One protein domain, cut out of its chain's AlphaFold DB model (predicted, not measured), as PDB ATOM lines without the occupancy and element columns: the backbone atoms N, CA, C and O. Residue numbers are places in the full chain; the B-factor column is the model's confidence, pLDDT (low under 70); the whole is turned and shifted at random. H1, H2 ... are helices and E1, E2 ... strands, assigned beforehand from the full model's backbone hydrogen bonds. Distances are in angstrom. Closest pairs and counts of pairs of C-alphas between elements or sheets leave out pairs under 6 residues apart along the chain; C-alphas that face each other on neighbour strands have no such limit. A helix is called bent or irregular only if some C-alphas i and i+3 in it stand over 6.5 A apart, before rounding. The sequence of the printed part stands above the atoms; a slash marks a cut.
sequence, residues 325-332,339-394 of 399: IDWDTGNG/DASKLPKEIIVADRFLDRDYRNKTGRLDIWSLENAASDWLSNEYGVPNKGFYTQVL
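This is residues 325 to 332 and 339 to 394 of the 399 residues of an uncharacterized protein of Clostridium sp. AF50-3 (UniProt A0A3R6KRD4). The model is a loose rod in which one helix, H2, runs roughly along the length, with a bent strand, E1, and a short strand, E2, near each other on one side of it and with few contacts to it. The short helix H1 lies near the first residues of H2; the link of residues 359 to 366 makes one end of the rod, and residues 328 to 332 and 339 to 343 lie at the other. The printed part has 64 residues, with two named strands and two named helices in the order E1, H1, H2, E2, and its class is mixed, helices and strands. Neither strand pairs with a named strand. The whole is loose, with a radius of gyration of the C-alphas of 13.3 A, and the C-alphas span 42 by 20 by 17 A.

The first named element is E1, residues 346 to 354, which bends by 70 degrees at residue 351. H1, residues 355 to 358, follows by a tight link, and the two meet only through their link. H2, residues 367 to 381, only just touches H1, with 3 pairs of C-alphas within 8 A and with its residues 367 to 370 alone; the closest C-alphas are those of Tyr 358 and Leu 370, 6.0 A apart. E1 and H2 have 1 pair of C-alphas within 8 A, those of Phe 353 and Leu 370, 7.6 A apart. E2, residues 390 to 394, has 1 such pair with H2, the C-alphas of Glu 371 and Thr 391, 6.7 A apart. E1 and E2 are near each other, with 10 pairs of C-alphas within 10 A, and H1 and E2 are apart. In H2 every O i to N i+4 pair is within hydrogen-bond range; H1, with 4 residues, is too short for such a pair, and its 1 pair of O i to N i+3 is within range.

E1 runs 20.2 A from first to last C-alpha, beginning at C-alpha 346 at (-4.859, -28.716, 40.763). H1 has 4 residues, from Asp 355 to Tyr 358. H2 measures 20.9 A, from Ile 367, with its C-alpha at (-12.933, -45.438, 42.121), to Glu 381. E2 measures 12.3 A and ends at C-alpha 394 at (-1.440, -40.588, 46.278).

The two C-alphas farthest apart, those of Gly 332 and Thr 362, are 43.4 A apart. Residues 333 to 338 are cut out, and C-alphas 332 and 339 are 13.1 A apart across the cut. The links H1 to H2 and H2 to E2 are short, with 8 residues each. The mean pLDDT of the printed part is 75.0, and 18 residues are under 70, among them residues 328 to 332, 339 to 342 and 385 to 388.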
ATOM      1  N   ILE A 325      -8.333 -29.651  36.330       84.00
ATOM      2  CA  ILE A 325      -9.685 -29.175  36.610       84.00
ATOM      3  C   ILE A 325      -9.994 -28.022  35.651       84.00
ATOM      4  O   ILE A 325      -9.389 -26.946  35.726       84.00
ATOM      5  N   ASP A 326     -10.923 -28.267  34.733       79.38
ATOM      6  CA  ASP A 326     -11.442 -27.273  33.797       79.38
ATOM      7  C   ASP A 326     -12.734 -26.693  34.374       79.38
ATOM      8  O   ASP A 326     -13.701 -27.427  34.551       79.38
ATOM      9  N   TRP A 327     -12.761 -25.406  34.711       76.69
ATOM     10  CA  TRP A 327     -13.907 -24.770  35.373       76.69
ATOM     11  C   TRP A 327     -14.861 -24.156  34.349       76.69
ATOM     12  O   TRP A 327     -14.418 -23.482  33.412       76.69
ATOM     13  N   ASP A 328     -16.173 -24.361  34.512       65.25
ATOM     14  CA  ASP A 328     -17.139 -23.759  33.595       65.25
ATOM     15  C   ASP A 328     -17.236 -22.242  33.815       65.25
ATOM     16  O   ASP A 328     -17.514 -21.749  34.906       65.25
ATOM     17  N   THR A 329     -16.982 -21.490  32.745       58.16
ATOM     18  CA  THR A 329     -17.076 -20.022  32.698       58.16
ATOM     19  C   THR A 329     -18.279 -19.537  31.904       58.16
ATOM     20  O   THR A 329     -18.476 -18.329  31.757       58.16
ATOM     21  N   GLY A 330     -19.076 -20.457  31.359       53.41
ATOM     22  CA  GLY A 330     -19.988 -20.177  30.266       53.41
ATOM     23  C   GLY A 330     -21.363 -20.795  30.439       53.41
ATOM     24  O   GLY A 330     -21.785 -21.535  29.564       53.41
ATOM     25  N   ASN A 331     -22.097 -20.429  31.492       44.06
ATOM     26  CA  ASN A 331     -23.509 -20.036  31.388       44.06
ATOM     27  C   ASN A 331     -24.064 -19.573  32.738       44.06
ATOM     28  O   ASN A 331     -23.848 -20.179  33.783       44.06
ATOM     29  N   GLY A 332     -24.789 -18.456  32.707       50.91
ATOM     30  CA  GLY A 332     -25.350 -17.825  33.891       50.91
ATOM     31  C   GLY A 332     -26.412 -18.684  34.575       50.91
ATOM     32  O   GLY A 332     -27.514 -18.833  34.066       50.91
ATOM     33  N   ASP A 339     -13.881 -15.352  39.434       56.59
ATOM     34  CA  ASP A 339     -13.235 -15.249  38.128       56.59
ATOM     35  C   ASP A 339     -12.475 -16.564  37.890       56.59
ATOM     36  O   ASP A 339     -11.530 -16.847  38.623       56.59
ATOM     37  N   ALA A 340     -12.897 -17.414  36.947       57.19
ATOM     38  CA  ALA A 340     -12.337 -18.769  36.804       57.19
ATOM     39  C   ALA A 340     -10.833 -18.787  36.493       57.19
ATOM     40  O   ALA A 340     -10.157 -19.790  36.704       57.19
ATOM     41  N   SER A 341     -10.284 -17.650  36.054       59.16
ATOM     42  CA  SER A 341      -8.843 -17.415  35.954       59.16
ATOM     43  C   SER A 341      -8.098 -17.513  37.300       59.16
ATOM     44  O   SER A 341      -6.877 -17.664  37.307       59.16
ATOM     45  N   LYS A 342      -8.819 -17.446  38.429       64.44
ATOM     46  CA  LYS A 342      -8.310 -17.530  39.808       64.44
ATOM     47  C   LYS A 342      -8.571 -18.879  40.482       64.44
ATOM     48  O   LYS A 342      -8.087 -19.078  41.595       64.44
ATOM     49  N   LEU A 343      -9.334 -19.776  39.856       73.25
ATOM     50  CA  LEU A 343      -9.634 -21.086  40.428       73.25
ATOM     51  C   LEU A 343      -8.449 -22.052  40.243       73.25
ATOM     52  O   LEU A 343      -7.746 -21.996  39.228       73.25
ATOM     53  N   PRO A 344      -8.194 -22.934  41.225       78.06
ATOM     54  CA  PRO A 344      -7.072 -23.858  41.172       78.06
ATOM     55  C   PRO A 344      -7.278 -24.899  40.067       78.06
ATOM     56  O   PRO A 344      -8.332 -25.516  39.964       78.06
ATOM     57  N   LYS A 345      -6.252 -25.128  39.245       82.38
ATOM     58  CA  LYS A 345      -6.251 -26.208  38.236       82.38
ATOM     59  C   LYS A 345      -5.840 -27.564  38.812       82.38
ATOM     60  O   LYS A 345      -5.963 -28.588  38.146       82.38
ATOM     61  N   GLU A 346      -5.315 -27.547  40.032       87.12
ATOM     62  CA  GLU A 346      -4.859 -28.716  40.763       87.12
ATOM     63  C   GLU A 346      -5.145 -28.530  42.256       87.12
ATOM     64  O   GLU A 346      -4.895 -27.453  42.802       87.12
ATOM     65  N   ILE A 347      -5.654 -29.574  42.909       83.69
ATOM     66  CA  ILE A 347      -5.964 -29.581  44.339       83.69
ATOM     67  C   ILE A 347      -5.469 -30.889  44.953       83.69
ATOM     68  O   ILE A 347      -5.708 -31.970  44.414       83.69
ATOM     69  N   ILE A 348      -4.796 -30.797  46.101       81.50
ATOM     70  CA  ILE A 348      -4.485 -31.957  46.938       81.50
ATOM     71  C   ILE A 348      -5.395 -31.911  48.157       81.50
ATOM     72  O   ILE A 348      -5.392 -30.930  48.894       81.50
ATOM     73  N   VAL A 349      -6.141 -32.987  48.373       76.75
ATOM     74  CA  VAL A 349      -7.081 -33.149  49.485       76.75
ATOM     75  C   VAL A 349      -6.740 -34.437  50.224       76.75
ATOM     76  O   VAL A 349      -6.514 -35.469  49.597       76.75
ATOM     77  N   ALA A 350      -6.616 -34.377  51.549       71.25
ATOM     78  CA  ALA A 350      -6.061 -35.480  52.348       71.25
ATOM     79  C   ALA A 350      -6.861 -35.793  53.617       71.25
ATOM     80  O   ALA A 350      -6.454 -36.625  54.418       71.25
ATOM     81  N   ASP A 351      -7.981 -35.111  53.798       62.22
ATOM     82  CA  ASP A 351      -8.764 -35.024  55.027       62.22
ATOM     83  C   ASP A 351     -10.273 -35.168  54.763       62.22
ATOM     84  O   ASP A 351     -11.078 -35.045  55.679       62.22
ATOM     85  N   ARG A 352     -10.668 -35.454  53.511       67.94
ATOM     86  CA  ARG A 352     -12.079 -35.426  53.082       67.94
ATOM     87  C   ARG A 352     -12.668 -36.784  52.700       67.94
ATOM     88  O   ARG A 352     -13.823 -37.065  53.008       67.94
ATOM     89  N   PHE A 353     -11.891 -37.657  52.058       74.94
ATOM     90  CA  PHE A 353     -12.382 -38.938  51.532       74.94
ATOM     91  C   PHE A 353     -11.925 -40.128  52.386       74.94
ATOM     92  O   PHE A 353     -10.811 -40.605  52.212       74.94
ATOM     93  N   LEU A 354     -12.755 -40.625  53.308       71.50
ATOM     94  CA  LEU A 354     -12.424 -41.803  54.132       71.50
ATOM     95  C   LEU A 354     -12.248 -43.064  53.272       71.50
ATOM     96  O   LEU A 354     -13.199 -43.495  52.630       71.50
ATOM     97  N   ASP A 355     -11.090 -43.725  53.342       77.38
ATOM     98  CA  ASP A 355     -10.773 -44.944  52.580       77.38
ATOM     99  C   ASP A 355     -11.871 -46.009  52.706       77.38
ATOM    100  O   ASP A 355     -12.336 -46.544  51.703       77.38
ATOM    101  N   ARG A 356     -12.355 -46.255  53.932       77.12
ATOM    102  CA  ARG A 356     -13.378 -47.278  54.206       77.12
ATOM    103  C   ARG A 356     -14.710 -47.043  53.487       77.12
ATOM    104  O   ARG A 356     -15.397 -48.017  53.192       77.12
ATOM    105  N   ASP A 357     -15.073 -45.788  53.227       75.88
ATOM    106  CA  ASP A 357     -16.367 -45.432  52.631       75.88
ATOM    107  C   ASP A 357     -16.389 -45.727  51.125       75.88
ATOM    108  O   ASP A 357     -17.450 -45.945  50.545       75.88
ATOM    109  N   TYR A 358     -15.207 -45.824  50.511       82.44
ATOM    110  CA  TYR A 358     -15.030 -46.106  49.090       82.44
ATOM    111  C   TYR A 358     -14.492 -47.516  48.856       82.44
ATOM    112  O   TYR A 358     -13.911 -47.797  47.816       82.44
ATOM    113  N   ARG A 359     -14.657 -48.436  49.810       81.88
ATOM    114  CA  ARG A 359     -14.283 -49.849  49.652       81.88
ATOM    115  C   ARG A 359     -15.519 -50.660  49.283       81.88
ATOM    116  O   ARG A 359     -16.517 -50.667  49.996       81.88
ATOM    117  N   ASN A 360     -15.451 -51.399  48.179       81.12
ATOM    118  CA  ASN A 360     -16.518 -52.317  47.793       81.12
ATOM    119  C   ASN A 360     -16.564 -53.555  48.716       81.12
ATOM    120  O   ASN A 360     -15.687 -53.773  49.552       81.12
ATOM    121  N   LYS A 361     -17.550 -54.441  48.517       76.94
ATOM    122  CA  LYS A 361     -17.739 -55.664  49.330       76.94
ATOM    123  C   LYS A 361     -16.535 -56.622  49.353       76.94
ATOM    124  O   LYS A 361     -16.482 -57.501  50.205       76.94
ATOM    125  N   THR A 362     -15.591 -56.476  48.423       75.56
ATOM    126  CA  THR A 362     -14.353 -57.271  48.348       75.56
ATOM    127  C   THR A 362     -13.143 -56.564  48.971       75.56
ATOM    128  O   THR A 362     -12.035 -57.087  48.912       75.56
ATOM    129  N   GLY A 363     -13.330 -55.368  49.543       69.75
ATOM    130  CA  GLY A 363     -12.262 -54.550  50.128       69.75
ATOM    131  C   GLY A 363     -11.409 -53.792  49.102       69.75
ATOM    132  O   GLY A 363     -10.398 -53.186  49.462       69.75
ATOM    133  N   ARG A 364     -11.784 -53.802  47.817       83.06
ATOM    134  CA  ARG A 364     -11.118 -53.003  46.776       83.06
ATOM    135  C   ARG A 364     -11.703 -51.598  46.728       83.06
ATOM    136  O   ARG A 364     -12.895 -51.435  46.967       83.06
ATOM    137  N   LEU A 365     -10.866 -50.619  46.398       84.06
ATOM    138  CA  LEU A 365     -11.305 -49.241  46.221       84.06
ATOM    139  C   LEU A 365     -12.265 -49.141  45.021       84.06
ATOM    140  O   LEU A 365     -11.949 -49.601  43.925       84.06
ATOM    141  N   ASP A 366     -13.436 -48.567  45.258       86.69
ATOM    142  CA  ASP A 366     -14.442 -48.198  44.276       86.69
ATOM    143  C   ASP A 366     -14.165 -46.772  43.794       86.69
ATOM    144  O   ASP A 366     -14.591 -45.780  44.390       86.69
ATOM    145  N   ILE A 367     -13.392 -46.696  42.714       85.12
ATOM    146  CA  ILE A 367     -12.933 -45.438  42.121       85.12
ATOM    147  C   ILE A 367     -14.117 -44.604  41.620       85.12
ATOM    148  O   ILE A 367     -14.094 -43.390  41.760       85.12
ATOM    149  N   TRP A 368     -15.175 -45.237  41.107       82.25
ATOM    150  CA  TRP A 368     -16.310 -44.512  40.537       82.25
ATOM    151  C   TRP A 368     -17.098 -43.757  41.615       82.25
ATOM    152  O   TRP A 368     -17.400 -42.576  41.462       82.25
ATOM    153  N   SER A 369     -17.364 -44.416  42.747       79.12
ATOM    154  CA  SER A 369     -18.001 -43.773  43.905       79.12
ATOM    155  C   SER A 369     -17.144 -42.635  44.479       79.12
ATOM    156  O   SER A 369     -17.678 -41.603  44.881       79.12
ATOM    157  N   LEU A 370     -15.818 -42.807  44.486       84.06
ATOM    158  CA  LEU A 370     -14.864 -41.794  44.944       84.06
ATOM    159  C   LEU A 370     -14.815 -40.568  44.020       84.06
ATOM    160  O   LEU A 370     -14.838 -39.440  44.504       84.06
ATOM    161  N   GLU A 371     -14.772 -40.779  42.704       86.81
ATOM    162  CA  GLU A 371     -14.764 -39.710  41.699       86.81
ATOM    163  C   GLU A 371     -16.066 -38.903  41.720       86.81
ATOM    164  O   GLU A 371     -16.019 -37.674  41.673       86.81
ATOM    165  N   ASN A 372     -17.216 -39.567  41.878       82.00
ATOM    166  CA  ASN A 372     -18.499 -38.881  42.040       82.00
ATOM    167  C   ASN A 372     -18.501 -37.987  43.287       82.00
ATOM    168  O   ASN A 372     -18.821 -36.805  43.195       82.00
ATOM    169  N   ALA A 373     -18.061 -38.517  44.433       77.94
ATOM    170  CA  ALA A 373     -17.972 -37.738  45.665       77.94
ATOM    171  C   ALA A 373     -16.993 -36.555  45.540       77.94
ATOM    172  O   ALA A 373     -17.251 -35.476  46.074       77.94
ATOM    173  N   ALA A 374     -15.877 -36.732  44.824       81.12
ATOM    174  CA  ALA A 374     -14.931 -35.655  44.541       81.12
ATOM    175  C   ALA A 374     -15.528 -34.580  43.620       81.12
ATOM    176  O   ALA A 374     -15.290 -33.394  43.837       81.12
ATOM    177  N   SER A 375     -16.342 -34.974  42.637       83.00
ATOM    178  CA  SER A 375     -17.023 -34.051  41.726       83.00
ATOM    179  C   SER A 375     -18.077 -33.213  42.447       83.00
ATOM    180  O   SER A 375     -18.126 -31.992  42.269       83.00
ATOM    181  N   ASP A 376     -18.889 -33.849  43.292       77.88
ATOM    182  CA  ASP A 376     -19.885 -33.169  44.126       77.88
ATOM    183  C   ASP A 376     -19.203 -32.188  45.082       77.88
ATOM    184  O   ASP A 376     -19.636 -31.046  45.249       77.88
ATOM    185  N   TRP A 377     -18.084 -32.612  45.673       82.56
ATOM    186  CA  TRP A 377     -17.274 -31.765  46.534       82.56
ATOM    187  C   TRP A 377     -16.741 -30.520  45.811       82.56
ATOM    188  O   TRP A 377     -16.960 -29.406  46.290       82.56
ATOM    189  N   LEU A 378     -16.081 -30.693  44.660       77.06
ATOM    190  CA  LEU A 378     -15.559 -29.578  43.863       77.06
ATOM    191  C   LEU A 378     -16.672 -28.601  43.471       77.06
ATOM    192  O   LEU A 378     -16.492 -27.388  43.579       77.06
ATOM    193  N   SER A 379     -17.831 -29.140  43.085       78.06
ATOM    194  CA  SER A 379     -19.005 -28.355  42.698       78.06
ATOM    195  C   SER A 379     -19.525 -27.480  43.835       78.06
ATOM    196  O   SER A 379     -19.881 -26.327  43.596       78.06
ATOM    197  N   ASN A 380     -19.520 -28.002  45.062       68.50
ATOM    198  CA  ASN A 380     -19.981 -27.279  46.245       68.50
ATOM    199  C   ASN A 380     -18.989 -26.210  46.725       68.50
ATOM    200  O   ASN A 380     -19.417 -25.129  47.119       68.50
ATOM    201  N   GLU A 381     -17.683 -26.492  46.707       69.00
ATOM    202  CA  GLU A 381     -16.672 -25.558  47.235       69.00
ATOM    203  C   GLU A 381     -16.236 -24.491  46.222       69.00
ATOM    204  O   GLU A 381     -15.976 -23.345  46.588       69.00
ATOM    205  N   TYR A 382     -16.112 -24.867  44.947       70.81
ATOM    206  CA  TYR A 382     -15.427 -24.054  43.936       70.81
ATOM    207  C   TYR A 382     -16.287 -23.758  42.698       70.81
ATOM    208  O   TYR A 382     -16.016 -22.783  41.997       70.81
ATOM    209  N   GLY A 383     -17.327 -24.559  42.438       70.75
ATOM    210  CA  GLY A 383     -18.200 -24.459  41.263       70.75
ATOM    211  C   GLY A 383     -18.095 -25.672  40.331       70.75
ATOM    212  O   GLY A 383     -17.273 -26.557  40.529       70.75
ATOM    213  N   VAL A 384     -18.954 -25.760  39.313       72.69
ATOM    214  CA  VAL A 384     -19.073 -26.976  38.485       72.69
ATOM    215  C   VAL A 384     -17.886 -27.120  37.506       72.69
ATOM    216  O   VAL A 384     -17.629 -26.196  36.724       72.69
ATOM    217  N   PRO A 385     -17.172 -28.265  37.488       68.38
ATOM    218  CA  PRO A 385     -16.165 -28.559  36.465       68.38
ATOM    219  C   PRO A 385     -16.798 -28.799  35.075       68.38
ATOM    220  O   PRO A 385     -17.770 -29.536  34.944       68.38
ATOM    221  N   ASN A 386     -16.219 -28.219  34.021       65.88
ATOM    222  CA  ASN A 386     -16.705 -28.215  32.633       65.88
ATOM    223  C   ASN A 386     -16.380 -29.510  31.860       65.88
ATOM    224  O   ASN A 386     -17.203 -30.029  31.108       65.88
ATOM    225  N   LYS A 387     -15.154 -30.035  32.017       60.50
ATOM    226  CA  LYS A 387     -14.629 -31.199  31.270       60.50
ATOM    227  C   LYS A 387     -13.958 -32.222  32.183       60.50
ATOM    228  O   LYS A 387     -12.873 -32.709  31.890       60.50
ATOM    229  N   GLY A 388     -14.625 -32.564  33.282       67.31
ATOM    230  CA  GLY A 388     -14.098 -33.521  34.255       67.31
ATOM    231  C   GLY A 388     -12.753 -33.089  34.851       67.31
ATOM    232  O   GLY A 388     -12.270 -31.980  34.638       67.31
ATOM    233  N   PHE A 389     -12.169 -33.969  35.648       84.62
ATOM    234  CA  PHE A 389     -10.864 -33.802  36.278       84.62
ATOM    235  C   PHE A 389     -10.241 -35.189  36.426       84.62
ATOM    236  O   PHE A 389     -10.948 -36.199  36.429       84.62
ATOM    237  N   TYR A 390      -8.922 -35.253  36.555       84.69
ATOM    238  CA  TYR A 390      -8.248 -36.510  36.861       84.69
ATOM    239  C   TYR A 390      -8.133 -36.688  38.367       84.69
ATOM    240  O   TYR A 390      -7.655 -35.792  39.057       84.69
ATOM    241  N   THR A 391      -8.516 -37.865  38.860       87.69
ATOM    242  CA  THR A 391      -8.345 -38.247  40.265       87.69
ATOM    243  C   THR A 391      -7.180 -39.215  40.398       87.69
ATOM    244  O   THR A 391      -7.213 -40.325  39.872       87.69
ATOM    245  N   GLN A 392      -6.149 -38.823  41.142       89.31
ATOM    246  CA  GLN A 392      -5.044 -39.701  41.508       89.31
ATOM    247  C   GLN A 392      -5.023 -39.914  43.022       89.31
ATOM    248  O   GLN A 392      -4.841 -38.967  43.782       89.31
ATOM    249  N   VAL A 393      -5.134 -41.167  43.466       87.56
ATOM    250  CA  VAL A 393      -4.861 -41.535  44.862       87.56
ATOM    251  C   VAL A 393      -3.346 -41.555  45.062       87.56
ATOM    252  O   VAL A 393      -2.636 -42.343  44.437       87.56
ATOM    253  N   LEU A 394      -2.845 -40.665  45.908       82.12
ATOM    254  CA  LEU A 394      -1.440 -40.588  46.278       82.12
ATOM    255  C   LEU A 394      -1.114 -41.613  47.377       82.12
ATOM    256  O   LEU A 394      -1.969 -41.905  48.218       82.12
TER     257      LEU A 394